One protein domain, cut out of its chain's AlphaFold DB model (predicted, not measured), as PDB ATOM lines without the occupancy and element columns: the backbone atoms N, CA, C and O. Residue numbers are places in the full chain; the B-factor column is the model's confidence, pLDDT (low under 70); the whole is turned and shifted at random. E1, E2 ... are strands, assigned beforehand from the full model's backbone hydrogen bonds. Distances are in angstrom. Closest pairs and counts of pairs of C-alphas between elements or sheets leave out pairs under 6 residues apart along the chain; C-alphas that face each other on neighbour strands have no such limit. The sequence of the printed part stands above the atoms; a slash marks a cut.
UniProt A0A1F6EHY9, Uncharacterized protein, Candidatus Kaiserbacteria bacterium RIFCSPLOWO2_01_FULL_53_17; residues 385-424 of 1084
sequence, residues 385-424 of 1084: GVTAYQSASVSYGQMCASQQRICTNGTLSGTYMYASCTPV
ATOM      1  N   GLY A 385      -4.766  32.429 -12.242       75.81
ATOM      2  CA  GLY A 385      -5.265  33.655 -12.891       75.81
ATOM      3  C   GLY A 385      -5.484  34.856 -11.956       75.81
ATOM      4  O   GLY A 385      -5.429  34.717 -10.736       75.81
ATOM      5  N   VAL A 386      -5.692  36.048 -12.533       77.38
ATOM      6  CA  VAL A 386      -5.698  37.361 -11.854       77.38
ATOM      7  C   VAL A 386      -6.612  38.391 -12.548       77.38
ATOM      8  O   VAL A 386      -6.688  38.446 -13.776       77.38
ATOM      9  N   THR A 387      -7.286  39.246 -11.769       78.88
ATOM     10  CA  THR A 387      -8.083  40.383 -12.281       78.88
ATOM     11  C   THR A 387      -7.178  41.595 -12.558       78.88
ATOM     12  O   THR A 387      -6.261  41.882 -11.794       78.88
ATOM     13  N   ALA A 388      -7.431  42.318 -13.648       76.88
ATOM     14  CA  ALA A 388      -6.617  43.412 -14.171       76.88
ATOM     15  C   ALA A 388      -7.462  44.651 -14.516       76.88
ATOM     16  O   ALA A 388      -8.508  44.528 -15.141       76.88
ATOM     17  N   TYR A 389      -6.979  45.841 -14.172       76.06
ATOM     18  CA  TYR A 389      -7.620  47.149 -14.315       76.06
ATOM     19  C   TYR A 389      -6.927  48.017 -15.380       76.06
ATOM     20  O   TYR A 389      -5.772  47.776 -15.748       76.06
ATOM     21  N   GLN A 390      -7.634  49.037 -15.878       81.25
ATOM     22  CA  GLN A 390      -7.141  49.922 -16.947       81.25
ATOM     23  C   GLN A 390      -6.218  51.063 -16.460       81.25
ATOM     24  O   GLN A 390      -5.413  51.553 -17.249       81.25
ATOM     25  N   SER A 391      -6.273  51.459 -15.182       73.44
ATOM     26  CA  SER A 391      -5.389  52.473 -14.570       73.44
ATOM     27  C   SER A 391      -4.996  52.108 -13.127       73.44
ATOM     28  O   SER A 391      -5.700  51.340 -12.474       73.44
ATOM     29  N   ALA A 392      -3.869  52.644 -12.631       69.75
ATOM     30  CA  ALA A 392      -3.350  52.390 -11.274       69.75
ATOM     31  C   ALA A 392      -4.019  53.230 -10.170       69.75
ATOM     32  O   ALA A 392      -4.068  52.834  -9.006       69.75
ATOM     33  N   SER A 393      -4.492  54.423 -10.520       61.69
ATOM     34  CA  SER A 393      -5.077  55.381  -9.587       61.69
ATOM     35  C   SER A 393      -5.950  56.378 -10.330       61.69
ATOM     36  O   SER A 393      -5.709  56.670 -11.503       61.69
ATOM     37  N   VAL A 394      -6.915  56.951  -9.622       61.56
ATOM     38  CA  VAL A 394      -7.739  58.065 -10.103       61.56
ATOM     39  C   VAL A 394      -7.745  59.186  -9.068       61.56
ATOM     40  O   VAL A 394      -7.536  58.950  -7.875       61.56
ATOM     41  N   SER A 395      -7.959  60.418  -9.527       56.59
ATOM     42  CA  SER A 395      -8.068  61.592  -8.657       56.59
ATOM     43  C   SER A 395      -9.168  61.412  -7.605       56.59
ATOM     44  O   SER A 395     -10.127  60.668  -7.817       56.59
ATOM     45  N   TYR A 396      -9.034  62.112  -6.477       61.06
ATOM     46  CA  TYR A 396      -9.995  62.097  -5.370       61.06
ATOM     47  C   TYR A 396     -11.447  62.263  -5.873       61.06
ATOM     48  O   TYR A 396     -11.814  63.330  -6.362       61.06
ATOM     49  N   GLY A 397     -12.254  61.195  -5.767       61.50
ATOM     50  CA  GLY A 397     -13.675  61.180  -6.151       61.50
ATOM     51  C   GLY A 397     -14.060  60.507  -7.485       61.50
ATOM     52  O   GLY A 397     -15.077  60.895  -8.056       61.50
ATOM     53  N   GLN A 398     -13.301  59.535  -8.010       60.69
ATOM     54  CA  GLN A 398     -13.623  58.780  -9.249       60.69
ATOM     55  C   GLN A 398     -13.510  57.239  -9.069       60.69
ATOM     56  O   GLN A 398     -13.012  56.781  -8.042       60.69
ATOM     57  N   MET A 399     -13.966  56.431 -10.050       57.34
ATOM     58  CA  MET A 399     -13.973  54.942 -10.016       57.34
ATOM     59  C   MET A 399     -13.344  54.284 -11.270       57.34
ATOM     60  O   MET A 399     -13.169  54.950 -12.287       57.34
ATOM     61  N   CYS A 400     -13.007  52.980 -11.211       66.31
ATOM     62  CA  CYS A 400     -12.134  52.289 -12.189       66.31
ATOM     63  C   CYS A 400     -12.728  50.998 -12.821       66.31
ATOM     64  O   CYS A 400     -13.578  50.348 -12.218       66.31
ATOM     65  N   ALA A 401     -12.229  50.578 -14.001       71.00
ATOM     66  CA  ALA A 401     -12.725  49.434 -14.811       71.00
ATOM     67  C   ALA A 401     -11.738  48.232 -14.920       71.00
ATOM     68  O   ALA A 401     -10.532  48.442 -14.776       71.00
ATOM     69  N   SER A 402     -12.219  46.990 -15.186       79.38
ATOM     70  CA  SER A 402     -11.429  45.725 -15.060       79.38
ATOM     71  C   SER A 402     -11.779  44.527 -15.996       79.38
ATOM     72  O   SER A 402     -12.828  44.539 -16.633       79.38
ATOM     73  N   GLN A 403     -10.899  43.500 -16.063       78.38
ATOM     74  CA  GLN A 403     -10.992  42.196 -16.784       78.38
ATOM     75  C   GLN A 403     -10.170  41.058 -16.089       78.38
ATOM     76  O   GLN A 403      -9.575  41.312 -15.052       78.38
ATOM     77  N   GLN A 404     -10.051  39.832 -16.646       78.31
ATOM     78  CA  GLN A 404      -9.290  38.675 -16.077       78.31
ATOM     79  C   GLN A 404      -8.147  38.130 -16.989       78.31
ATOM     80  O   GLN A 404      -8.191  38.334 -18.204       78.31
ATOM     81  N   ARG A 405      -7.107  37.479 -16.420       80.75
ATOM     82  CA  ARG A 405      -5.817  37.063 -17.061       80.75
ATOM     83  C   ARG A 405      -5.236  35.760 -16.442       80.75
ATOM     84  O   ARG A 405      -5.450  35.549 -15.258       80.75
ATOM     85  N   ILE A 406      -4.471  34.909 -17.160       76.44
ATOM     86  CA  ILE A 406      -3.927  33.602 -16.651       76.44
ATOM     87  C   ILE A 406      -2.412  33.415 -16.924       76.44
ATOM     88  O   ILE A 406      -1.919  33.898 -17.943       76.44
ATOM     89  N   CYS A 407      -1.686  32.719 -16.027       70.88
ATOM     90  CA  CYS A 407      -0.226  32.493 -16.033       70.88
ATOM     91  C   CYS A 407       0.240  31.067 -16.393       70.88
ATOM     92  O   CYS A 407      -0.129  30.096 -15.726       70.88
ATOM     93  N   THR A 408       1.230  30.971 -17.291       63.19
ATOM     94  CA  THR A 408       2.005  29.743 -17.546       63.19
ATOM     95  C   THR A 408       3.508  30.038 -17.582       63.19
ATOM     96  O   THR A 408       3.957  30.804 -18.431       63.19
ATOM     97  N   ASN A 409       4.279  29.426 -16.667       56.19
ATOM     98  CA  ASN A 409       5.755  29.431 -16.599       56.19
ATOM     99  C   ASN A 409       6.433  30.760 -17.023       56.19
ATOM    100  O   ASN A 409       7.264  30.792 -17.929       56.19
ATOM    101  N   GLY A 410       6.018  31.874 -16.407       66.38
ATOM    102  CA  GLY A 410       6.557  33.221 -16.651       66.38
ATOM    103  C   GLY A 410       5.763  34.121 -17.614       66.38
ATOM    104  O   GLY A 410       5.981  35.330 -17.594       66.38
ATOM    105  N   THR A 411       4.810  33.599 -18.401       65.62
ATOM    106  CA  THR A 411       4.041  34.372 -19.408       65.62
ATOM    107  C   THR A 411       2.536  34.462 -19.087       65.62
ATOM    108  O   THR A 411       1.923  33.464 -18.708       65.62
ATOM    109  N   LEU A 412       1.921  35.648 -19.251       72.19
ATOM    110  CA  LEU A 412       0.558  35.971 -18.776       72.19
ATOM    111  C   LEU A 412      -0.381  36.523 -19.878       72.19
ATOM    112  O   LEU A 412      -0.098  37.565 -20.472       72.19
ATOM    113  N   SER A 413      -1.548  35.908 -20.099       73.75
ATOM    114  CA  SER A 413      -2.505  36.276 -21.169       73.75
ATOM    115  C   SER A 413      -3.258  37.602 -20.930       73.75
ATOM    116  O   SER A 413      -3.507  37.951 -19.783       73.75
ATOM    117  N   GLY A 414      -3.654  38.339 -21.982       77.94
ATOM    118  CA  GLY A 414      -4.480  39.570 -21.905       77.94
ATOM    119  C   GLY A 414      -3.714  40.909 -21.987       77.94
ATOM    120  O   GLY A 414      -2.494  40.920 -22.110       77.94
ATOM    121  N   THR A 415      -4.424  42.049 -21.931       74.31
ATOM    122  CA  THR A 415      -3.853  43.398 -22.199       74.31
ATOM    123  C   THR A 415      -3.992  44.443 -21.082       74.31
ATOM    124  O   THR A 415      -3.158  45.343 -21.032       74.31
ATOM    125  N   TYR A 416      -4.980  44.368 -20.177       83.75
ATOM    126  CA  TYR A 416      -5.122  45.371 -19.100       83.75
ATOM    127  C   TYR A 416      -3.954  45.296 -18.112       83.75
ATOM    128  O   TYR A 416      -3.413  44.216 -17.861       83.75
ATOM    129  N   MET A 417      -3.548  46.452 -17.584       74.81
ATOM    130  CA  MET A 417      -2.160  46.676 -17.175       74.81
ATOM    131  C   MET A 417      -1.932  46.825 -15.672       74.81
ATOM    132  O   MET A 417      -0.774  46.786 -15.286       74.81
ATOM    133  N   TYR A 418      -2.963  46.937 -14.826       74.56
ATOM    134  CA  TYR A 418      -2.811  47.233 -13.388       74.56
ATOM    135  C   TYR A 418      -3.522  46.189 -12.509       74.56
ATOM    136  O   TYR A 418      -4.606  45.751 -12.865       74.56
ATOM    137  N   ALA A 419      -2.964  45.754 -11.371       70.75
ATOM    138  CA  ALA A 419      -3.626  44.756 -10.500       70.75
ATOM    139  C   ALA A 419      -4.647  45.366  -9.520       70.75
ATOM    140  O   ALA A 419      -5.510  44.667  -8.997       70.75
ATOM    141  N   SER A 420      -4.576  46.677  -9.301       67.75
ATOM    142  CA  SER A 420      -5.502  47.452  -8.477       67.75
ATOM    143  C   SER A 420      -5.606  48.873  -9.022       67.75
ATOM    144  O   SER A 420      -4.683  49.343  -9.686       67.75
ATOM    145  N   CYS A 421      -6.693  49.567  -8.690       72.75
ATOM    146  CA  CYS A 421      -6.852  50.992  -8.951       72.75
ATOM    147  C   CYS A 421      -7.261  51.706  -7.658       72.75
ATOM    148  O   CYS A 421      -8.276  51.344  -7.063       72.75
ATOM    149  N   THR A 422      -6.483  52.699  -7.222       58.66
ATOM    150  CA  THR A 422      -6.632  53.300  -5.885       58.66
ATOM    151  C   THR A 422      -6.905  54.810  -5.964       58.66
ATOM    152  O   THR A 422      -6.088  55.540  -6.530       58.66
ATOM    153  N   PRO A 423      -8.009  55.324  -5.389       60.62
ATOM    154  CA  PRO A 423      -8.190  56.759  -5.165       60.62
ATOM    155  C   PRO A 423      -7.220  57.278  -4.091       60.62
ATOM    156  O   PRO A 423      -7.000  56.615  -3.077       60.62
ATOM    157  N   VAL A 424      -6.642  58.464  -4.291       60.47
ATOM    158  CA  VAL A 424      -5.627  59.032  -3.376       60.47
ATOM    159  C   VAL A 424      -6.246  59.504  -2.049       60.47
ATOM    160  O   VAL A 424      -7.247  60.222  -2.045       60.47
TER     161      VAL A 424
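This is residues 385 to 424 of the 1084 residues of an uncharacterized protein of Candidatus Kaiserbacteria bacterium RIFCSPLOWO2_01_FULL_53_17 (UniProt A0A1F6EHY9). With little regular structure, this is a thin, loose rod: a two-stranded antiparallel hairpin, E1 then E2, whose long loop, residues 390 to 401, reaches one end, while residues 409 to 424 turn at the other end and fold back along the length. The printed part has 40 residues, 12 in named strands, with no named helix; the class is all strand. The radius of gyration of the C-alphas is 11.7 A, and the spans are 38 by 14 by 13 A.

E1, residues 385 to 389, begins at C-alpha 385 (-5.265, 33.655, -12.891) and is 13.8 A long. E2, residues 402 to 408, is 21.0 A long and ends at C-alpha 408 (2.005, 29.743, -17.546).

E1 and E2 form a hairpin, antiparallel at 145 degrees. C-alphas 385 and 406 face each other at 4.0 A. N 386 and O 405 are within hydrogen-bond range at 2.8 A. Residues 393 to 394 pair with 422 to 423, parallel.

The C-alphas farthest apart, of Gly 397 and Asn 409, are 38.7 A apart. The link E1 to E2 is long. The printed part has no cut. Mean pLDDT of the printed part is 70.1, with residues 392 to 400 among those under 70.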